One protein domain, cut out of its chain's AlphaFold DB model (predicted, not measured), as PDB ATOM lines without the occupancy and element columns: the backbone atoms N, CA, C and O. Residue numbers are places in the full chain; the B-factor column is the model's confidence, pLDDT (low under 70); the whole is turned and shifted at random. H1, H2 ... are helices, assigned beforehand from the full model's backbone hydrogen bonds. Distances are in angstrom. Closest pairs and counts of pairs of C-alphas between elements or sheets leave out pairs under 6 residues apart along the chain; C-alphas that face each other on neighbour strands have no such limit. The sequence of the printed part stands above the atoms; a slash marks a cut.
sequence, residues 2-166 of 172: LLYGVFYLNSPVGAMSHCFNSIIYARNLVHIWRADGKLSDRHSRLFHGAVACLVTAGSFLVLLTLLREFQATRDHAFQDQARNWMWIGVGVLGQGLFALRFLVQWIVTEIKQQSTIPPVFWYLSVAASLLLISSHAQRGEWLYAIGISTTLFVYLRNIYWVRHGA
ATOM      1  N   LEU A   2     163.334 168.231  95.242       80.56
ATOM      2  CA  LEU A   2     162.742 168.471  96.577       80.56
ATOM      3  C   LEU A   2     163.101 169.845  97.174       80.56
ATOM      4  O   LEU A   2     162.216 170.636  97.470       80.56
ATOM      5  N   LEU A   3     164.398 170.158  97.281       84.50
ATOM      6  CA  LEU A   3     164.858 171.445  97.822       84.50
ATOM      7  C   LEU A   3     164.390 172.639  96.975       84.50
ATOM      8  O   LEU A   3     164.065 173.683  97.519       84.50
ATOM      9  N   TYR A   4     164.300 172.472  95.654       85.75
ATOM     10  CA  TYR A   4     163.773 173.500  94.753       85.75
ATOM     11  C   TYR A   4     162.278 173.751  95.013       85.75
ATOM     12  O   TYR A   4     161.874 174.889  95.225       85.75
ATOM     13  N   GLY A   5     161.470 172.692  95.108       81.38
ATOM     14  CA  GLY A   5     160.056 172.798  95.466       81.38
ATOM     15  C   GLY A   5     159.842 173.460  96.825       81.38
ATOM     16  O   GLY A   5     159.008 174.348  96.941       81.38
ATOM     17  N   VAL A   6     160.632 173.083  97.832       83.94
ATOM     18  CA  VAL A   6     160.499 173.592  99.206       83.94
ATOM     19  C   VAL A   6     160.985 175.036  99.350       83.94
ATOM     20  O   VAL A   6     160.286 175.847  99.946       83.94
ATOM     21  N   PHE A   7     162.178 175.363  98.850       88.12
ATOM     22  CA  PHE A   7     162.823 176.653  99.131       88.12
ATOM     23  C   PHE A   7     162.593 177.709  98.053       88.12
ATOM     24  O   PHE A   7     162.607 178.891  98.377       88.12
ATOM     25  N   TYR A   8     162.390 177.307  96.794       87.00
ATOM     26  CA  TYR A   8     162.202 178.248  95.689       87.00
ATOM     27  C   TYR A   8     160.724 178.438  95.338       87.00
ATOM     28  O   TYR A   8     160.279 179.565  95.162       87.00
ATOM     29  N   LEU A   9     159.950 177.348  95.271       86.19
ATOM     30  CA  LEU A   9     158.528 177.408  94.897       86.19
ATOM     31  C   LEU A   9     157.564 177.437  96.091       86.19
ATOM     32  O   LEU A   9     156.386 177.708  95.894       86.19
ATOM     33  N   ASN A  10     158.029 177.110  97.304       86.44
ATOM     34  CA  ASN A  10     157.177 176.800  98.463       86.44
ATOM     35  C   ASN A  10     156.025 175.824  98.131       86.44
ATOM     36  O   ASN A  10     154.951 175.902  98.709       86.44
ATOM     37  N   SER A  11     156.246 174.882  97.211       88.75
ATOM     38  CA  SER A  11     155.218 173.970  96.706       88.75
ATOM     39  C   SER A  11     154.969 172.798  97.665       88.75
ATOM     40  O   SER A  11     155.859 171.951  97.832       88.75
ATOM     41  N   PRO A  12     153.757 172.659  98.244       87.00
ATOM     42  CA  PRO A  12     153.417 171.491  99.051       87.00
ATOM     43  C   PRO A  12     153.400 170.203  98.223       87.00
ATOM     44  O   PRO A  12     153.968 169.189  98.629       87.00
ATOM     45  N   VAL A  13     152.817 170.255  97.021       87.69
ATOM     46  CA  VAL A  13     152.692 169.097  96.121       87.69
ATOM     47  C   VAL A  13     154.065 168.647  95.609       87.69
ATOM     48  O   VAL A  13     154.361 167.451  95.605       87.69
ATOM     49  N   GLY A  14     154.935 169.593  95.240       85.00
ATOM     50  CA  GLY A  14     156.300 169.315  94.794       85.00
ATOM     51  C   GLY A  14     157.180 168.712  95.893       85.00
ATOM     52  O   GLY A  14     158.010 167.844  95.609       85.00
ATOM     53  N   ALA A  15     156.974 169.112  97.154       85.31
ATOM     54  CA  ALA A  15     157.662 168.514  98.296       85.31
ATOM     55  C   ALA A  15     157.236 167.051  98.540       85.31
ATOM     56  O   ALA A  15     158.073 166.197  98.845       85.31
ATOM     57  N   MET A  16     155.954 166.728  98.334       83.50
ATOM     58  CA  MET A  16     155.425 165.372  98.536       83.50
ATOM     59  C   MET A  16     155.979 164.340  97.543       83.50
ATOM     60  O   MET A  16     156.176 163.185  97.928       83.50
ATOM     61  N   SER A  17     156.297 164.748  96.306       75.12
ATOM     62  CA  SER A  17     156.747 163.867  95.206       75.12
ATOM     63  C   SER A  17     157.926 162.950  95.544       75.12
ATOM     64  O   SER A  17     158.139 161.933  94.883       75.12
ATOM     65  N   HIS A  18     158.736 163.313  96.539       72.25
ATOM     66  CA  HIS A  18     160.043 162.699  96.763       72.25
ATOM     67  C   HIS A  18     160.126 161.800  98.004       72.25
ATOM     68  O   HIS A  18     161.124 161.102  98.170       72.25
ATOM     69  N   CYS A  19     159.100 161.772  98.859       68.81
ATOM     70  CA  CYS A  19     159.190 161.083 100.152       68.81
ATOM     71  C   CYS A  19     158.789 159.599 100.076       68.81
ATOM     72  O   CYS A  19     159.454 158.745 100.659       68.81
ATOM     73  N   PHE A  20     157.736 159.267  99.324       66.94
ATOM     74  CA  PHE A  20     157.135 157.926  99.360       66.94
ATOM     75  C   PHE A  20     157.921 156.856  98.592       66.94
ATOM     76  O   PHE A  20     158.047 155.723  99.055       66.94
ATOM     77  N   ASN A  21     158.494 157.205  97.438       73.38
ATOM     78  CA  ASN A  21     159.172 156.229  96.576       73.38
ATOM     79  C   ASN A  21     160.440 155.647  97.227       73.38
ATOM     80  O   ASN A  21     160.782 154.486  97.006       73.38
ATOM     81  N   SER A  22     161.107 156.436  98.073       72.12
ATOM     82  CA  SER A  22     162.361 156.067  98.735       72.12
ATOM     83  C   SER A  22     162.221 154.836  99.633       72.12
ATOM     84  O   SER A  22     163.135 154.020  99.678       72.12
ATOM     85  N   ILE A  23     161.072 154.661 100.295       76.81
ATOM     86  CA  ILE A  23     160.804 153.510 101.176       76.81
ATOM     87  C   ILE A  23     160.752 152.217 100.363       76.81
ATOM     88  O   ILE A  23     161.389 151.223 100.708       76.81
ATOM     89  N   ILE A  24     160.006 152.248  99.258       76.25
ATOM     90  CA  ILE A  24     159.785 151.081  98.403       76.25
ATOM     91  C   ILE A  24     161.098 150.680  97.730       76.25
ATOM     92  O   ILE A  24     161.482 149.512  97.766       76.25
ATOM     93  N   TYR A  25     161.830 151.653  97.182       79.81
ATOM     94  CA  TYR A  25     163.131 151.394  96.567       79.81
ATOM     95  C   TYR A  25     164.155 150.879  97.574       79.81
ATOM     96  O   TYR A  25     164.847 149.905  97.283       79.81
ATOM     97  N   ALA A  26     164.219 151.470  98.769       82.75
ATOM     98  CA  ALA A  26     165.119 151.020  99.820       82.75
ATOM     99  C   ALA A  26     164.861 149.563 100.217       82.75
ATOM    100  O   ALA A  26     165.790 148.757 100.249       82.75
ATOM    101  N   ARG A  27     163.596 149.206 100.465       82.44
ATOM    102  CA  ARG A  27     163.207 147.838 100.824       82.44
ATOM    103  C   ARG A  27     163.561 146.845  99.718       82.44
ATOM    104  O   ARG A  27     164.149 145.804 100.008       82.44
ATOM    105  N   ASN A  28     163.238 147.170  98.465       81.31
ATOM    106  CA  ASN A  28     163.518 146.293  97.325       81.31
ATOM    107  C   ASN A  28     165.028 146.065  97.146       81.31
ATOM    108  O   ASN A  28     165.463 144.937  96.927       81.31
ATOM    109  N   LEU A  29     165.836 147.114  97.305       84.50
ATOM    110  CA  LEU A  29     167.288 147.043  97.158       84.50
ATOM    111  C   LEU A  29     167.948 146.224  98.274       84.50
ATOM    112  O   LEU A  29     168.790 145.369  98.006       84.50
ATOM    113  N   VAL A  30     167.517 146.428  99.523       85.38
ATOM    114  CA  VAL A  30     167.998 145.634 100.661       85.38
ATOM    115  C   VAL A  30     167.662 144.159 100.490       85.38
ATOM    116  O   VAL A  30     168.502 143.314 100.790       85.38
ATOM    117  N   HIS A  31     166.457 143.844 100.011       80.62
ATOM    118  CA  HIS A  31     166.055 142.461  99.775       80.62
ATOM    119  C   HIS A  31     166.995 141.770  98.776       80.62
ATOM    120  O   HIS A  31     167.512 140.695  99.072       80.62
ATOM    121  N   ILE A  32     167.282 142.422  97.644       83.19
ATOM    122  CA  ILE A  32     168.205 141.909  96.619       83.19
ATOM    123  C   ILE A  32     169.609 141.709  97.204       83.19
ATOM    124  O   ILE A  32     170.192 140.638  97.072       83.19
ATOM    125  N   TRP A  33     170.154 142.703  97.908       84.44
ATOM    126  CA  TRP A  33     171.515 142.596  98.436       84.44
ATOM    127  C   TRP A  33     171.676 141.580  99.569       84.44
ATOM    128  O   TRP A  33     172.771 141.041  99.738       84.44
ATOM    129  N   ARG A  34     170.619 141.311 100.345       82.25
ATOM    130  CA  ARG A  34     170.632 140.228 101.341       82.25
ATOM    131  C   ARG A  34     170.534 138.858 100.676       82.25
ATOM    132  O   ARG A  34     171.259 137.964 101.099       82.25
ATOM    133  N   ALA A  35     169.707 138.710  99.639       81.38
ATOM    134  CA  ALA A  35     169.632 137.475  98.855       81.38
ATOM    135  C   ALA A  35     170.981 137.134  98.192       81.38
ATOM    136  O   ALA A  35     171.398 135.982  98.207       81.38
ATOM    137  N   ASP A  36     171.709 138.148  97.718       86.19
ATOM    138  CA  ASP A  36     173.044 138.008  97.123       86.19
ATOM    139  C   ASP A  36     174.186 137.822  98.151       86.19
ATOM    140  O   ASP A  36     175.352 137.740  97.765       86.19
ATOM    141  N   GLY A  37     173.905 137.850  99.460       86.38
ATOM    142  CA  GLY A  37     174.926 137.777 100.518       86.38
ATOM    143  C   GLY A  37     175.854 139.001 100.625       86.38
ATOM    144  O   GLY A  37     176.818 138.982 101.387       86.38
ATOM    145  N   LYS A  38     175.571 140.087  99.894       86.12
ATOM    146  CA  LYS A  38     176.401 141.306  99.822       86.12
ATOM    147  C   LYS A  38     176.200 142.262 101.003       86.12
ATOM    148  O   LYS A  38     177.008 143.169 101.194       86.12
ATOM    149  N   LEU A  39     175.125 142.105 101.782       85.19
ATOM    150  CA  LEU A  39     174.744 143.043 102.842       85.19
ATOM    151  C   LEU A  39     174.621 142.359 104.207       85.19
ATOM    152  O   LEU A  39     173.753 141.514 104.414       85.19
ATOM    153  N   SER A  40     175.444 142.785 105.169       87.81
ATOM    154  CA  SER A  40     175.347 142.308 106.554       87.81
ATOM    155  C   SER A  40     174.184 142.956 107.319       87.81
ATOM    156  O   SER A  40     173.736 144.061 106.999       87.81
ATOM    157  N   ASP A  41     173.736 142.313 108.399       84.69
ATOM    158  CA  ASP A  41     172.608 142.785 109.217       84.69
ATOM    159  C   ASP A  41     172.828 144.173 109.841       84.69
ATOM    160  O   ASP A  41     171.876 144.924 110.070       84.69
ATOM    161  N   ARG A  42     174.084 144.544 110.128       87.06
ATOM    162  CA  ARG A  42     174.418 145.890 110.627       87.06
ATOM    163  C   ARG A  42     174.240 146.939 109.531       87.06
ATOM    164  O   ARG A  42     173.565 147.936 109.766       87.06
ATOM    165  N   HIS A  43     174.775 146.690 108.335       86.56
ATOM    166  CA  HIS A  43     174.632 147.605 107.199       86.56
ATOM    167  C   HIS A  43     173.174 147.731 106.750       86.56
ATOM    168  O   HIS A  43     172.724 148.831 106.442       86.56
ATOM    169  N   SER A  44     172.402 146.643 106.804       86.44
ATOM    170  CA  SER A  44     170.963 146.677 106.534       86.44
ATOM    171  C   SER A  44     170.211 147.583 107.515       86.44
ATOM    172  O   SER A  44     169.433 148.434 107.088       86.44
ATOM    173  N   ARG A  45     170.458 147.457 108.827       86.88
ATOM    174  CA  ARG A  45     169.822 148.324 109.837       86.88
ATOM    175  C   ARG A  45     170.222 149.790 109.685       86.88
ATOM    176  O   ARG A  45     169.355 150.654 109.767       86.88
ATOM    177  N   LEU A  46     171.498 150.064 109.412       89.31
ATOM    178  CA  LEU A  46     171.980 151.424 109.150       89.31
ATOM    179  C   LEU A  46     171.309 152.035 107.916       89.31
ATOM    180  O   LEU A  46     170.862 153.178 107.969       89.31
ATOM    181  N   PHE A  47     171.180 151.270 106.831       88.00
ATOM    182  CA  PHE A  47     170.523 151.730 105.610       88.00
ATOM    183  C   PHE A  47     169.040 152.051 105.838       88.00
ATOM    184  O   PHE A  47     168.579 153.124 105.455       88.00
ATOM    185  N   HIS A  48     168.301 151.181 106.533       86.50
ATOM    186  CA  HIS A  48     166.912 151.469 106.907       86.50
ATOM    187  C   HIS A  48     166.799 152.690 107.829       86.50
ATOM    188  O   HIS A  48     165.904 153.508 107.634       86.50
ATOM    189  N   GLY A  49     167.715 152.846 108.792       88.38
ATOM    190  CA  GLY A  49     167.774 154.028 109.653       88.38
ATOM    191  C   GLY A  49     167.989 155.316 108.855       88.38
ATOM    192  O   GLY A  49     167.268 156.289 109.052       88.38
ATOM    193  N   ALA A  50     168.910 155.303 107.888       89.56
ATOM    194  CA  ALA A  50     169.151 156.441 107.003       89.56
ATOM    195  C   ALA A  50     167.913 156.792 106.161       89.56
ATOM    196  O   ALA A  50     167.541 157.960 106.059       89.56
ATOM    197  N   VAL A  51     167.232 155.786 105.604       88.44
ATOM    198  CA  VAL A  51     165.993 155.980 104.835       88.44
ATOM    199  C   VAL A  51     164.875 156.531 105.722       88.44
ATOM    200  O   VAL A  51     164.189 157.464 105.312       88.44
ATOM    201  N   ALA A  52     164.720 156.025 106.947       87.81
ATOM    202  CA  ALA A  52     163.741 156.533 107.907       87.81
ATOM    203  C   ALA A  52     164.006 158.003 108.270       87.81
ATOM    204  O   ALA A  52     163.075 158.809 108.272       87.81
ATOM    205  N   CYS A  53     165.267 158.381 108.499       90.25
ATOM    206  CA  CYS A  53     165.651 159.778 108.709       90.25
ATOM    207  C   CYS A  53     165.302 160.653 107.496       90.25
ATOM    208  O   CYS A  53     164.723 161.724 107.665       90.25
ATOM    209  N   LEU A  54     165.596 160.191 106.276       88.25
ATOM    210  CA  LEU A  54     165.283 160.923 105.043       88.25
ATOM    211  C   LEU A  54     163.778 161.119 104.845       88.25
ATOM    212  O   LEU A  54     163.345 162.219 104.506       88.25
ATOM    213  N   VAL A  55     162.980 160.075 105.074       86.88
ATOM    214  CA  VAL A  55     161.514 160.146 105.005       86.88
ATOM    215  C   VAL A  55     160.985 161.117 106.052       86.88
ATOM    216  O   VAL A  55     160.178 161.975 105.718       86.88
ATOM    217  N   THR A  56     161.481 161.035 107.286       88.31
ATOM    218  CA  THR A  56     161.059 161.919 108.383       88.31
ATOM    219  C   THR A  56     161.372 163.379 108.066       88.31
ATOM    220  O   THR A  56     160.502 164.240 108.190       88.31
ATOM    221  N   ALA A  57     162.586 163.660 107.584       89.19
ATOM    222  CA  ALA A  57     162.972 164.993 107.136       89.19
ATOM    223  C   ALA A  57     162.087 165.472 105.976       89.19
ATOM    224  O   ALA A  57     161.592 166.595 106.001       89.19
ATOM    225  N   GLY A  58     161.827 164.617 104.985       88.31
ATOM    226  CA  GLY A  58     160.944 164.927 103.864       88.31
ATOM    227  C   GLY A  58     159.508 165.247 104.296       88.31
ATOM    228  O   GLY A  58     158.966 166.277 103.903       88.31
ATOM    229  N   SER A  59     158.913 164.420 105.158       88.25
ATOM    230  CA  SER A  59     157.582 164.644 105.734       88.25
ATOM    231  C   SER A  59     157.514 165.933 106.547       88.25
ATOM    232  O   SER A  59     156.531 166.666 106.449       88.25
ATOM    233  N   PHE A  60     158.567 166.252 107.301       91.19
ATOM    234  CA  PHE A  60     158.664 167.525 108.007       91.19
ATOM    235  C   PHE A  60     158.691 168.711 107.034       91.19
ATOM    236  O   PHE A  60     157.940 169.664 107.222       91.19
ATOM    237  N   LEU A  61     159.472 168.642 105.950       91.62
ATOM    238  CA  LEU A  61     159.495 169.693 104.925       91.62
ATOM    239  C   LEU A  61     158.139 169.863 104.224       91.62
ATOM    240  O   LEU A  61     157.751 170.992 103.943       91.62
ATOM    241  N   VAL A  62     157.407 168.771 103.980       90.31
ATOM    242  CA  VAL A  62     156.032 168.811 103.453       90.31
ATOM    243  C   VAL A  62     155.084 169.503 104.431       90.31
ATOM    244  O   VAL A  62     154.277 170.338 104.033       90.31
ATOM    245  N   LEU A  63     155.169 169.177 105.722       91.94
ATOM    246  CA  LEU A  63     154.345 169.834 106.731       91.94
ATOM    247  C   LEU A  63     154.677 171.328 106.816       91.94
ATOM    248  O   LEU A  63     153.775 172.158 106.877       91.94
ATOM    249  N   LEU A  64     155.961 171.682 106.759       93.00
ATOM    250  CA  LEU A  64     156.395 173.074 106.730       93.00
ATOM    251  C   LEU A  64     155.856 173.827 105.510       93.00
ATOM    252  O   LEU A  64     155.408 174.959 105.665       93.00
ATOM    253  N   THR A  65     155.877 173.237 104.311       92.69
ATOM    254  CA  THR A  65     155.331 173.893 103.112       92.69
ATOM    255  C   THR A  65     153.815 174.033 103.189       92.69
ATOM    256  O   THR A  65     153.305 175.090 102.838       92.69
ATOM    257  N   LEU A  66     153.096 173.047 103.737       93.25
ATOM    258  CA  LEU A  66     151.655 173.160 104.002       93.25
ATOM    259  C   LEU A  66     151.328 174.273 105.006       93.25
ATOM    260  O   LEU A  66     150.387 175.036 104.793       93.25
ATOM    261  N   LEU A  67     152.105 174.396 106.084       94.12
ATOM    262  CA  LEU A  67     151.925 175.459 107.075       94.12
ATOM    263  C   LEU A  67     152.216 176.842 106.485       94.12
ATOM    264  O   LEU A  67     151.457 177.778 106.730       94.12
ATOM    265  N   ARG A  68     153.279 176.971 105.680       93.81
ATOM    266  CA  ARG A  68     153.601 178.215 104.964       93.81
ATOM    267  C   ARG A  68     152.505 178.594 103.978       93.81
ATOM    268  O   ARG A  68     152.093 179.747 103.952       93.81
ATOM    269  N   GLU A  69     152.003 177.626 103.218       93.38
ATOM    270  CA  GLU A  69     150.911 177.830 102.267       93.38
ATOM    271  C   GLU A  69     149.631 178.293 102.976       93.38
ATOM    272  O   GLU A  69     148.973 179.236 102.534       93.38
ATOM    273  N   PHE A  70     149.293 177.675 104.112       93.19
ATOM    274  CA  PHE A  70     148.157 178.092 104.929       93.19
ATOM    275  C   PHE A  70     148.326 179.521 105.437       93.19
ATOM    276  O   PHE A  70     147.430 180.341 105.265       93.19
ATOM    277  N   GLN A  71     149.487 179.851 106.004       93.12
ATOM    278  CA  GLN A  71     149.773 181.205 106.478       93.12
ATOM    279  C   GLN A  71     149.707 182.243 105.351       93.12
ATOM    280  O   GLN A  71     149.179 183.327 105.572       93.12
ATOM    281  N   ALA A  72     150.187 181.906 104.152       90.81
ATOM    282  CA  ALA A  72     150.173 182.795 102.995       90.81
ATOM    283  C   ALA A  72     148.767 183.019 102.414       90.81
ATOM    284  O   ALA A  72     148.510 184.066 101.835       90.81
ATOM    285  N   THR A  73     147.859 182.049 102.556       91.94
ATOM    286  CA  THR A  73     146.528 182.084 101.919       91.94
ATOM    287  C   THR A  73     145.367 182.272 102.894       91.94
ATOM    288  O   THR A  73     144.213 182.328 102.465       91.94
ATOM    289  N   ARG A  74     145.629 182.377 104.203       91.25
ATOM    290  CA  ARG A  74     144.583 182.521 105.235       91.25
ATOM    291  C   ARG A  74     143.775 183.815 105.113       91.25
ATOM    292  O   ARG A  74     142.601 183.812 105.456       91.25
ATOM    293  N   ASP A  75     144.411 184.879 104.627       93.19
ATOM    294  CA  ASP A  75     143.837 186.227 104.549       93.19
ATOM    295  C   ASP A  75     143.253 186.523 103.148       93.19
ATOM    296  O   ASP A  75     142.737 187.609 102.893       93.19
ATOM    297  N   HIS A  76     143.328 185.560 102.219       92.44
ATOM    298  CA  HIS A  76     142.735 185.676 100.887       92.44
ATOM    299  C   HIS A  76     141.211 185.526 100.926       92.44
ATOM    300  O   HIS A  76     140.640 184.929 101.841       92.44
ATOM    301  N   ALA A  77     140.540 186.009  99.874       95.25
ATOM    302  CA  ALA A  77     139.119 185.754  99.685       95.25
ATOM    303  C   ALA A  77     138.830 184.242  99.685       95.25
ATOM    304  O   ALA A  77     139.602 183.444  99.146       95.25
ATOM    305  N   PHE A  78     137.677 183.849 100.235       93.25
ATOM    306  CA  PHE A  78     137.283 182.440 100.361       93.25
ATOM    307  C   PHE A  78     137.393 181.667  99.038       93.25
ATOM    308  O   PHE A  78     137.868 180.536  99.020       93.25
ATOM    309  N   GLN A  79     136.995 182.282  97.920       93.06
ATOM    310  CA  GLN A  79     137.054 181.645  96.602       93.06
ATOM    311  C   GLN A  79     138.491 181.326  96.166       93.06
ATOM    312  O   GLN A  79     138.745 180.248  95.629       93.06
ATOM    313  N   ASP A  80     139.440 182.229  96.422       92.00
ATOM    314  CA  ASP A  80     140.850 182.019  96.085       92.00
ATOM    315  C   ASP A  80     141.486 180.965  96.990       92.00
ATOM    316  O   ASP A  80     142.229 180.103  96.514       92.00
ATOM    317  N   GLN A  81     141.135 180.975  98.277       91.69
ATOM    318  CA  GLN A  81     141.553 179.950  99.227       91.69
ATOM    319  C   GLN A  81     141.020 178.567  98.823       91.69
ATOM    320  O   GLN A  81     141.796 177.615  98.717       91.69
ATOM    321  N   ALA A  82     139.720 178.451  98.541       94.31
ATOM    322  CA  ALA A  82     139.092 177.203  98.121       94.31
ATOM    323  C   ALA A  82     139.722 176.661  96.829       94.31
ATOM    324  O   ALA A  82     140.058 175.479  96.758       94.31
ATOM    325  N   ARG A  83     139.960 177.530  95.833       94.50
ATOM    326  CA  ARG A  83     140.649 177.160  94.588       94.50
ATOM    327  C   ARG A  83     142.059 176.634  94.862       94.50
ATOM    328  O   ARG A  83     142.439 175.612  94.295       94.50
ATOM    329  N   ASN A  84     142.821 177.301  95.729       93.88
ATOM    330  CA  ASN A  84     144.180 176.880  96.064       93.88
ATOM    331  C   ASN A  84     144.212 175.481  96.700       93.88
ATOM    332  O   ASN A  84     144.914 174.588  96.222       93.88
ATOM    333  N   TRP A  85     143.405 175.270  97.741       95.19
ATOM    334  CA  TRP A  85     143.346 173.993  98.454       95.19
ATOM    335  C   TRP A  85     142.766 172.864  97.608       95.19
ATOM    336  O   TRP A  85     143.224 171.729  97.724       95.19
ATOM    337  N   MET A  86     141.827 173.166  96.709       96.88
ATOM    338  CA  MET A  86     141.335 172.205  95.724       96.88
ATOM    339  C   MET A  86     142.478 171.683  94.846       96.88
ATOM    340  O   MET A  86     142.635 170.470  94.716       96.88
ATOM    341  N   TRP A  87     143.314 172.565  94.284       96.44
ATOM    342  CA  TRP A  87     144.438 172.140  93.442       96.44
ATOM    343  C   TRP A  87     145.512 171.385  94.225       96.44
ATOM    344  O   TRP A  87     146.024 170.386  93.727       96.44
ATOM    345  N   ILE A  88     145.795 171.780  95.470       95.31
ATOM    346  CA  ILE A  88     146.658 170.990  96.361       95.31
ATOM    347  C   ILE A  88     146.063 169.594  96.577       95.31
ATOM    348  O   ILE A  88     146.783 168.607  96.462       95.31
ATOM    349  N   GLY A  89     144.754 169.492  96.827       96.31
ATOM    350  CA  GLY A  89     144.044 168.221  96.977       96.31
ATOM    351  C   GLY A  89     144.131 167.334  95.733       96.31
ATOM    352  O   GLY A  89     144.403 166.139  95.851       96.31
ATOM    353  N   VAL A  90     143.990 167.913  94.536       97.44
ATOM    354  CA  VAL A  90     144.209 167.213  93.255       97.44
ATOM    355  C   VAL A  90     145.640 166.681  93.164       97.44
ATOM    356  O   VAL A  90     145.843 165.517  92.815       97.44
ATOM    357  N   GLY A  91     146.633 167.498  93.526       95.56
ATOM    358  CA  GLY A  91     148.033 167.085  93.581       95.56
ATOM    359  C   GLY A  91     148.269 165.933  94.560       95.56
ATOM    360  O   GLY A  91     148.885 164.936  94.197       95.56
ATOM    361  N   VAL A  92     147.721 166.022  95.776       94.19
ATOM    362  CA  VAL A  92     147.789 164.971  96.808       94.19
ATOM    363  C   VAL A  92     147.162 163.668  96.313       94.19
ATOM    364  O   VAL A  92     147.763 162.605  96.467       94.19
ATOM    365  N   LEU A  93     145.993 163.732  95.671       96.12
ATOM    366  CA  LEU A  93     145.344 162.563  95.078       96.12
ATOM    367  C   LEU A  93     146.221 161.938  93.983       96.12
ATOM    368  O   LEU A  93     146.403 160.721  93.955       96.12
ATOM    369  N   GLY A  94     146.816 162.774  93.127       95.50
ATOM    370  CA  GLY A  94     147.792 162.352  92.126       95.50
ATOM    371  C   GLY A  94     148.974 161.601  92.741       95.50
ATOM    372  O   GLY A  94     149.307 160.507  92.284       95.50
ATOM    373  N   GLN A  95     149.554 162.118  93.830       93.00
ATOM    374  CA  GLN A  95     150.621 161.427  94.566       93.00
ATOM    375  C   GLN A  95     150.156 160.109  95.179       93.00
ATOM    376  O   GLN A  95     150.884 159.118  95.132       93.00
ATOM    377  N   GLY A  96     148.940 160.080  95.727       92.62
ATOM    378  CA  GLY A  96     148.330 158.872  96.273       92.62
ATOM    379  C   GLY A  96     148.235 157.764  95.226       92.62
ATOM    380  O   GLY A  96     148.684 156.646  95.473       92.62
ATOM    381  N   LEU A  97     147.746 158.077  94.022       94.25
ATOM    382  CA  LEU A  97     147.714 157.127  92.904       94.25
ATOM    383  C   LEU A  97     149.123 156.708  92.454       94.25
ATOM    384  O   LEU A  97     149.366 155.531  92.167       94.25
ATOM    385  N   PHE A  98     150.066 157.652  92.434       91.12
ATOM    386  CA  PHE A  98     151.458 157.382  92.076       91.12
ATOM    387  C   PHE A  98     152.173 156.475  93.086       91.12
ATOM    388  O   PHE A  98     153.075 155.731  92.703       91.12
ATOM    389  N   ALA A  99     151.777 156.506  94.358       89.50
ATOM    390  CA  ALA A  99     152.241 155.571  95.379       89.50
ATOM    391  C   ALA A  99     151.510 154.222  95.276       89.50
ATOM    392  O   ALA A  99     152.143 153.163  95.308       89.50
ATOM    393  N   LEU A 100     150.187 154.251  95.071       91.19
ATOM    394  CA  LEU A 100     149.337 153.064  94.981       91.19
ATOM    395  C   LEU A 100     149.800 152.091  93.891       91.19
ATOM    396  O   LEU A 100     149.755 150.884  94.101       91.19
ATOM    397  N   ARG A 101     150.308 152.581  92.753       90.19
ATOM    398  CA  ARG A 101     150.819 151.709  91.675       90.19
ATOM    399  C   ARG A 101     151.905 150.734  92.147       90.19
ATOM    400  O   ARG A 101     151.933 149.599  91.679       90.19
ATOM    401  N   PHE A 102     152.774 151.147  93.074       87.62
ATOM    402  CA  PHE A 102     153.822 150.282  93.615       87.62
ATOM    403  C   PHE A 102     153.266 149.300  94.639       87.62
ATOM    404  O   PHE A 102     153.688 148.149  94.657       87.62
ATOM    405  N   LEU A 103     152.289 149.722  95.445       88.75
ATOM    406  CA  LEU A 103     151.578 148.816  96.343       88.75
ATOM    407  C   LEU A 103     150.863 147.714  95.551       88.75
ATOM    408  O   LEU A 103     151.001 146.536  95.863       88.75
ATOM    409  N   VAL A 104     150.158 148.085  94.481       90.06
ATOM    410  CA  VAL A 104     149.485 147.129  93.594       90.06
ATOM    411  C   VAL A 104     150.491 146.215  92.899       90.06
ATOM    412  O   VAL A 104     150.276 145.007  92.846       90.06
ATOM    413  N   GLN A 105     151.602 146.760  92.393       89.56
ATOM    414  CA  GLN A 105     152.673 145.948  91.815       89.56
ATOM    415  C   GLN A 105     153.200 144.936  92.832       89.56
ATOM    416  O   GLN A 105     153.275 143.757  92.503       89.56
ATOM    417  N   TRP A 106     153.481 145.365  94.063       86.19
ATOM    418  CA  TRP A 106     153.950 144.476  95.119       86.19
ATOM    419  C   TRP A 106     152.952 143.349  95.393       86.19
ATOM    420  O   TRP A 106     153.330 142.182  95.289       86.19
ATOM    421  N   ILE A 107     151.682 143.677  95.646       88.62
ATOM    422  CA  ILE A 107     150.631 142.681  95.901       88.62
ATOM    423  C   ILE A 107     150.581 141.647  94.768       88.62
ATOM    424  O   ILE A 107     150.572 140.446  95.025       88.62
ATOM    425  N   VAL A 108     150.614 142.090  93.508       88.19
ATOM    426  CA  VAL A 108     150.576 141.172  92.360       88.19
ATOM    427  C   VAL A 108     151.830 140.300  92.283       88.19
ATOM    428  O   VAL A 108     151.716 139.111  91.992       88.19
ATOM    429  N   THR A 109     153.015 140.853  92.546       84.44
ATOM    430  CA  THR A 109     154.252 140.058  92.537       84.44
ATOM    431  C   THR A 109     154.320 139.040  93.664       84.44
ATOM    432  O   THR A 109     154.842 137.955  93.438       84.44
ATOM    433  N   GLU A 110     153.751 139.344  94.832       87.44
ATOM    434  CA  GLU A 110     153.680 138.410  95.960       87.44
ATOM    435  C   GLU A 110     152.747 137.238  95.635       87.44
ATOM    436  O   GLU A 110     153.105 136.080  95.817       87.44
ATOM    437  N   ILE A 111     151.578 137.538  95.055       88.94
ATOM    438  CA  ILE A 111     150.600 136.526  94.634       88.94
ATOM    439  C   ILE A 111     151.178 135.621  93.538       88.94
ATOM    440  O   ILE A 111     150.940 134.416  93.543       88.94
ATOM    441  N   LYS A 112     151.915 136.192  92.579       87.75
ATOM    442  CA  LYS A 112     152.440 135.453  91.418       87.75
ATOM    443  C   LYS A 112     153.835 134.868  91.624       87.75
ATOM    444  O   LYS A 112     154.291 134.131  90.758       87.75
ATOM    445  N   GLN A 113     154.528 135.241  92.701       85.19
ATOM    446  CA  GLN A 113     155.945 134.941  92.954       85.19
ATOM    447  C   GLN A 113     156.878 135.243  91.770       85.19
ATOM    448  O   GLN A 113     157.912 134.610  91.574       85.19
ATOM    449  N   GLN A 114     156.513 136.233  90.961       77.81
ATOM    450  CA  GLN A 114     157.266 136.651  89.786       77.81
ATOM    451  C   GLN A 114     157.385 138.167  89.792       77.81
ATOM    452  O   GLN A 114     156.399 138.872  90.018       77.81
ATOM    453  N   SER A 115     158.580 138.678  89.489       75.12
ATOM    454  CA  SER A 115     158.847 140.115  89.381       75.12
ATOM    455  C   SER A 115     158.242 140.686  88.092       75.12
ATOM    456  O   SER A 115     158.946 140.958  87.122       75.12
ATOM    457  N   THR A 116     156.920 140.852  88.078       80.88
ATOM    458  CA  THR A 116     156.150 141.349  86.929       80.88
ATOM    459  C   THR A 116     155.513 142.706  87.225       80.88
ATOM    460  O   THR A 116     155.092 142.989  88.348       80.88
ATOM    461  N   ILE A 117     155.434 143.566  86.206       87.56
ATOM    462  CA  ILE A 117     154.722 144.848  86.283       87.56
ATOM    463  C   ILE A 117     153.314 144.634  85.715       87.56
ATOM    464  O   ILE A 117     153.177 144.403  84.512       87.56
ATOM    465  N   PRO A 118     152.252 144.696  86.535       89.88
ATOM    466  CA  PRO A 118     150.907 144.420  86.051       89.88
ATOM    467  C   PRO A 118     150.370 145.571  85.182       89.88
ATOM    468  O   PRO A 118     150.694 146.728  85.450       89.88
ATOM    469  N   PRO A 119     149.476 145.316  84.203       91.38
ATOM    470  CA  PRO A 119     148.890 146.361  83.353       91.38
ATOM    471  C   PRO A 119     148.299 147.558  84.114       91.38
ATOM    472  O   PRO A 119     148.453 148.705  83.693       91.38
ATOM    473  N   VAL A 120     147.670 147.305  85.269       91.94
ATOM    474  CA  VAL A 120     147.101 148.332  86.166       91.94
ATOM    475  C   VAL A 120     148.132 149.367  86.635       91.94
ATOM    476  O   VAL A 120     147.772 150.523  86.845       91.94
ATOM    477  N   PHE A 121     149.417 149.002  86.716       93.12
ATOM    478  CA  PHE A 121     150.503 149.929  87.042       93.12
ATOM    479  C   PHE A 121     150.553 151.102  86.060       93.12
ATOM    480  O   PHE A 121     150.712 152.258  86.465       93.12
ATOM    481  N   TRP A 122     150.391 150.820  84.766       94.19
ATOM    482  CA  TRP A 122     150.457 151.836  83.722       94.19
ATOM    483  C   TRP A 122     149.221 152.733  83.731       94.19
ATOM    484  O   TRP A 122     149.358 153.949  83.638       94.19
ATOM    485  N   TYR A 123     148.029 152.160  83.928       94.62
ATOM    486  CA  TYR A 123     146.786 152.931  84.033       94.62
ATOM    487  C   TYR A 123     146.788 153.875  85.242       94.62
ATOM    488  O   TYR A 123     146.478 155.057  85.093       94.62
ATOM    489  N   LEU A 124     147.217 153.389  86.414       95.44
ATOM    490  CA  LEU A 124     147.393 154.227  87.605       95.44
ATOM    491  C   LEU A 124     148.428 155.331  87.369       95.44
ATOM    492  O   LEU A 124     148.215 156.462  87.793       95.44
ATOM    493  N   SER A 125     149.520 155.024  86.661       95.06
ATOM    494  CA  SER A 125     150.558 156.010  86.346       95.06
ATOM    495  C   SER A 125     150.038 157.123  85.434       95.06
ATOM    496  O   SER A 125     150.324 158.286  85.691       95.06
ATOM    497  N   VAL A 126     149.233 156.798  84.417       97.06
ATOM    498  CA  VAL A 126     148.590 157.807  83.556       97.06
ATOM    499  C   VAL A 126     147.636 158.684  84.364       97.06
ATOM    500  O   VAL A 126     147.741 159.906  84.297       97.06
ATOM    501  N   ALA A 127     146.747 158.086  85.163       97.62
ATOM    502  CA  ALA A 127     145.800 158.837  85.986       97.62
ATOM    503  C   ALA A 127     146.517 159.767  86.981       97.62
ATOM    504  O   ALA A 127     146.195 160.952  87.067       97.62
ATOM    505  N   ALA A 128     147.541 159.259  87.672       96.62
ATOM    506  CA  ALA A 128     148.381 160.044  88.568       96.62
ATOM    507  C   ALA A 128     149.073 161.206  87.839       96.62
ATOM    508  O   ALA A 128     149.014 162.344  88.302       96.62
ATOM    509  N   SER A 129     149.694 160.939  86.684       96.62
ATOM    510  CA  SER A 129     150.374 161.960  85.885       96.62
ATOM    511  C   SER A 129     149.426 163.066  85.437       96.62
ATOM    512  O   SER A 129     149.795 164.230  85.534       96.62
ATOM    513  N   LEU A 130     148.210 162.734  84.992       97.94
ATOM    514  CA  LEU A 130     147.227 163.736  84.579       97.94
ATOM    515  C   LEU A 130     146.837 164.654  85.745       97.94
ATOM    516  O   LEU A 130     146.897 165.870  85.595       97.94
ATOM    517  N   LEU A 131     146.532 164.091  86.921       97.81
ATOM    518  CA  LEU A 131     146.208 164.883  88.114       97.81
ATOM    519  C   LEU A 131     147.371 165.791  88.534       97.81
ATOM    520  O   LEU A 131     147.170 166.974  88.813       97.81
ATOM    521  N   LEU A 132     148.596 165.258  88.546       96.38
ATOM    522  CA  LEU A 132     149.780 166.025  88.924       96.38
ATOM    523  C   LEU A 132     150.087 167.134  87.910       96.38
ATOM    524  O   LEU A 132     150.358 168.257  88.320       96.38
ATOM    525  N   ILE A 133     150.000 166.863  86.603       97.25
ATOM    526  CA  ILE A 133     150.182 167.885  85.560       97.25
ATOM    527  C   ILE A 133     149.147 168.995  85.732       97.25
ATOM    528  O   ILE A 133     149.527 170.164  85.748       97.25
ATOM    529  N   SER A 134     147.867 168.651  85.914       97.44
ATOM    530  CA  SER A 134     146.809 169.641  86.132       97.44
ATOM    531  C   SER A 134     147.072 170.489  87.378       97.44
ATOM    532  O   SER A 134     147.034 171.713  87.292       97.44
ATOM    533  N   SER A 135     147.411 169.861  88.508       96.88
ATOM    534  CA  SER A 135     147.750 170.563  89.753       96.88
ATOM    535  C   SER A 135     148.949 171.501  89.582       96.88
ATOM    536  O   SER A 135     148.881 172.668  89.963       96.88
ATOM    537  N   HIS A 136     150.058 171.013  89.022       95.56
ATOM    538  CA  HIS A 136     151.283 171.801  88.876       95.56
ATOM    539  C   HIS A 136     151.119 172.941  87.865       95.56
ATOM    540  O   HIS A 136     151.556 174.055  88.141       95.56
ATOM    541  N   ALA A 137     150.452 172.706  86.732       96.06
ATOM    542  CA  ALA A 137     150.199 173.745  85.733       96.06
ATOM    543  C   ALA A 137     149.342 174.887  86.301       96.06
ATOM    544  O   ALA A 137     149.672 176.056  86.124       96.06
ATOM    545  N   GLN A 138     148.287 174.556  87.052       95.62
ATOM    546  CA  GLN A 138     147.394 175.546  87.669       95.62
ATOM    547  C   GLN A 138     148.081 176.375  88.757       95.62
ATOM    548  O   GLN A 138     147.743 177.537  88.958       95.62
ATOM    549  N   ARG A 139     149.082 175.799  89.429       92.75
ATOM    550  CA  ARG A 139     149.926 176.495  90.410       92.75
ATOM    551  C   ARG A 139     151.118 177.234  89.782       92.75
ATOM    552  O   ARG A 139     151.917 177.812  90.509       92.75
ATOM    553  N   GLY A 140     151.268 177.212  88.453       93.00
ATOM    554  CA  GLY A 140     152.401 177.829  87.747       93.00
ATOM    555  C   GLY A 140     153.734 177.087  87.917       93.00
ATOM    556  O   GLY A 140     154.797 177.601  87.576       93.00
ATOM    557  N   GLU A 141     153.700 175.856  88.422       93.38
ATOM    558  CA  GLU A 141     154.862 175.021  88.715       93.38
ATOM    559  C   GLU A 141     155.317 174.243  87.460       93.38
ATOM    560  O   GLU A 141     155.381 173.009  87.430       93.38
ATOM    561  N   TRP A 142     155.628 174.978  86.388       92.50
ATOM    562  CA  TRP A 142     155.824 174.434  85.038       92.50
ATOM    563  C   TRP A 142     156.935 173.393  84.923       92.50
ATOM    564  O   TRP A 142     156.796 172.434  84.165       92.50
ATOM    565  N   LEU A 143     158.012 173.530  85.702       92.50
ATOM    566  CA  LEU A 143     159.109 172.560  85.689       92.50
ATOM    567  C   LEU A 143     158.631 171.156  86.100       92.50
ATOM    568  O   LEU A 143     159.023 170.164  85.481       92.50
ATOM    569  N   TYR A 144     157.746 171.065  87.098       92.38
ATOM    570  CA  TYR A 144     157.148 169.793  87.505       92.38
ATOM    571  C   TYR A 144     156.170 169.270  86.449       92.38
ATOM    572  O   TYR A 144     156.248 168.100  86.075       92.38
ATOM    573  N   ALA A 145     155.295 170.135  85.923       94.44
ATOM    574  CA  ALA A 145     154.311 169.756  84.908       94.44
ATOM    575  C   ALA A 145     154.968 169.197  83.631       94.44
ATOM    576  O   ALA A 145     154.544 168.159  83.118       94.44
ATOM    577  N   ILE A 146     156.043 169.830  83.152       95.19
ATOM    578  CA  ILE A 146     156.807 169.369  81.983       95.19
ATOM    579  C   ILE A 146     157.514 168.048  82.295       95.19
ATOM    580  O   ILE A 146     157.409 167.098  81.520       95.19
ATOM    581  N   GLY A 147     158.178 167.945  83.452       92.75
ATOM    582  CA  GLY A 147     158.851 166.711  83.861       92.75
ATOM    583  C   GLY A 147     157.902 165.507  83.905       92.75
ATOM    584  O   GLY A 147     158.226 164.436  83.389       92.75
ATOM    585  N   ILE A 148     156.700 165.692  84.457       94.69
ATOM    586  CA  ILE A 148     155.684 164.633  84.522       94.69
ATOM    587  C   ILE A 148     155.106 164.334  83.133       94.69
ATOM    588  O   ILE A 148     154.913 163.162  82.806       94.69
ATOM    589  N   SER A 149     154.900 165.344  82.284       94.06
ATOM    590  CA  SER A 149     154.452 165.153  80.894       94.06
ATOM    591  C   SER A 149     155.386 164.235  80.101       94.06
ATOM    592  O   SER A 149     154.924 163.350  79.379       94.06
ATOM    593  N   THR A 150     156.700 164.352  80.299       93.44
ATOM    594  CA  THR A 150     157.676 163.449  79.672       93.44
ATOM    595  C   THR A 150     157.477 161.997  80.122       93.44
ATOM    596  O   THR A 150     157.518 161.077  79.306       93.44
ATOM    597  N   THR A 151     157.205 161.766  81.411       91.94
ATOM    598  CA  THR A 151     156.935 160.408  81.923       91.94
ATOM    599  C   THR A 151     155.592 159.848  81.460       91.94
ATOM    600  O   THR A 151     155.488 158.647  81.206       91.94
ATOM    601  N   LEU A 152     154.586 160.708  81.271       95.00
ATOM    602  CA  LEU A 152     153.276 160.321  80.753       95.00
ATOM    603  C   LEU A 152     153.395 159.666  79.371       95.00
ATOM    604  O   LEU A 152     152.760 158.640  79.128       95.00
ATOM    605  N   PHE A 153     154.259 160.190  78.498       93.69
ATOM    606  CA  PHE A 153     154.508 159.594  77.183       93.69
ATOM    607  C   PHE A 153     155.011 158.145  77.281       93.69
ATOM    608  O   PHE A 153     154.539 157.266  76.556       93.69
ATOM    609  N   VAL A 154     155.918 157.868  78.222       91.94
ATOM    610  CA  VAL A 154     156.425 156.510  78.474       91.94
ATOM    611  C   VAL A 154     155.296 155.586  78.931       91.94
ATOM    612  O   VAL A 154     155.183 154.462  78.445       91.94
ATOM    613  N   TYR A 155     154.425 156.055  79.826       93.31
ATOM    614  CA  TYR A 155     153.302 155.255  80.321       93.31
ATOM    615  C   TYR A 155     152.288 154.941  79.219       93.31
ATOM    616  O   TYR A 155     151.855 153.796  79.097       93.31
ATOM    617  N   LEU A 156     151.967 155.919  78.369       93.62
ATOM    618  CA  LEU A 156     151.083 155.728  77.218       93.62
ATOM    619  C   LEU A 156     151.670 154.733  76.210       93.62
ATOM    620  O   LEU A 156     150.969 153.813  75.780       93.62
ATOM    621  N   ARG A 157     152.966 154.855  75.890       92.88
ATOM    622  CA  ARG A 157     153.675 153.883  75.045       92.88
ATOM    623  C   ARG A 157     153.591 152.475  75.635       92.88
ATOM    624  O   ARG A 157     153.302 151.529  74.909       92.88
ATOM    625  N   ASN A 158     153.798 152.323  76.938       91.44
ATOM    626  CA  ASN A 158     153.763 151.005  77.569       91.44
ATOM    627  C   ASN A 158     152.350 150.402  77.567       91.44
ATOM    628  O   ASN A 158     152.212 149.204  77.337       91.44
ATOM    629  N   ILE A 159     151.293 151.208  77.717       91.44
ATOM    630  CA  ILE A 159     149.905 150.737  77.537       91.44
ATOM    631  C   ILE A 159     149.668 150.265  76.101       91.44
ATOM    632  O   ILE A 159     149.047 149.221  75.905       91.44
ATOM    633  N   TYR A 160     150.171 150.996  75.100       91.50
ATOM    634  CA  TYR A 160     150.083 150.569  73.702       91.50
ATOM    635  C   TYR A 160     150.708 149.180  73.515       91.50
ATOM    636  O   TYR A 160     150.073 148.300  72.938       91.50
ATOM    637  N   TRP A 161     151.892 148.944  74.086       87.81
ATOM    638  CA  TRP A 161     152.589 147.656  74.005       87.81
ATOM    639  C   TRP A 161     151.866 146.553  74.776       87.81
ATOM    640  O   TRP A 161     151.774 145.440  74.287       87.81
ATOM    641  N   VAL A 162     151.284 146.842  75.939       87.19
ATOM    642  CA  VAL A 162     150.479 145.856  76.678       87.19
ATOM    643  C   VAL A 162     149.232 145.444  75.888       87.19
ATOM    644  O   VAL A 162     148.846 144.281  75.924       87.19
ATOM    645  N   ARG A 163     148.609 146.372  75.151       85.31
ATOM    646  CA  ARG A 163     147.413 146.087  74.340       85.31
ATOM    647  C   ARG A 163     147.722 145.352  73.033       85.31
ATOM    648  O   ARG A 163     146.919 144.523  72.628       85.31
ATOM    649  N   HIS A 164     148.857 145.642  72.393       80.50
ATOM    650  CA  HIS A 164     149.211 145.080  71.077       80.50
ATOM    651  C   HIS A 164     150.228 143.926  71.153       80.50
ATOM    652  O   HIS A 164     150.221 143.040  70.310       80.50
ATOM    653  N   GLY A 165     151.086 143.898  72.174       62.69
ATOM    654  CA  GLY A 165     152.102 142.865  72.417       62.69
ATOM    655  C   GLY A 165     151.584 141.627  73.156       62.69
ATOM    656  O   GLY A 165     152.249 140.592  73.160       62.69
ATOM    657  N   ALA A 166     150.367 141.678  73.709       54.03
ATOM    658  CA  ALA A 166     149.664 140.490  74.199       54.03
ATOM    659  C   ALA A 166     149.300 139.494  73.072       54.03
ATOM    660  O   ALA A 166     148.880 138.381  73.366       54.03
TER     661      ALA A 166
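What this domain is: This is residues 2 to 166 of the 172 residues of a protein of Candidatus Hydrogenedentes bacterium ADurb.Bin101 (UniProt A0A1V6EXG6). Long helices fold back and forth into a flat slab, with H4, H5, H6 and H7 running alternately in opposite ways and H5, H6 and H7 packed side by side in succession. H4 is held away from H5 by the short H2 and the first turns of H3, which follow each other in the gap between them, while H1 packs on H2 and H4; the turn at residues 74 to 80 sticks out. The printed part has 165 residues, with seven named helices in the order H1 to H7 and no named strand, and its class is all helix. It is only just compact, close to loose, with a radius of gyration of the C-alphas of 18.4 A and spans of 58 by 46 by 24 A.

How they stand to each other: H1, residues 2 to 7, touches H2, residues 12 to 16, with the C-alphas of Gly 5 and Gly 14 closest at 5.2 A. H4, residues 41 to 73, touches H2 with residues 58 to 69 alone, closest at the C-alphas of Pro 12 and Thr 65, 5.1 A. H5, residues 78 to 112, touches H2 with residues 88 to 95 alone, closest at the C-alphas of Val 13 and Gly 91, 5.7 A. H2 and H3, residues 20 to 35, meet only through their link. H3 and H4 form a helical hairpin at a shallow tilt of 5 degrees, opposite ways, closest at the C-alphas of Val 30 and Ser 44, 6.7 A. H3, H4 and H5 are an up and down bundle, each helix running against the one before it; H3 and H5 only just touch, with 3 pairs of C-alphas within 8 A, closest at Phe 20 and Ala 99, 6.7 A. H6, residues 119 to 138, forms a hairpin with H5 at a shallow tilt of 18 degrees, closest at the C-alphas of Gly 94 and Ala 128, 4.3 A. H7, residues 142 to 165, forms a hairpin with H6 at 23 degrees, a shallow tilt, closest at the C-alphas of Ile 133 and Ala 145, 4.6 A. H5 and H7 are apart. Every O i to N i+4 pair is within hydrogen-bond range in H1, H2, H4 and H6; the counts are 11 of 12 in H3, 30 of 31 in H5 and 19 of 20 in H7.

Where its parts are: H1 begins at C-alpha 2, (162.742, 168.471, 96.577). H3 measures 24.0 A from first to last C-alpha, H4 47.7 A, H5 50.2 A, H6 29.5 A and H7 34.2 A. H5 begins at C-alpha 78, (137.283, 182.440, 100.361), and H7 ends at C-alpha 165, (152.102, 142.865, 72.417).

The domain as a whole: The two C-alphas farthest apart are those of Gly 37 and Ala 77, 59.9 A. The printed part has no cut and no long link. The mean pLDDT of the printed part is 88.9, and residues 19 to 20 and 165 to 166 are under 70.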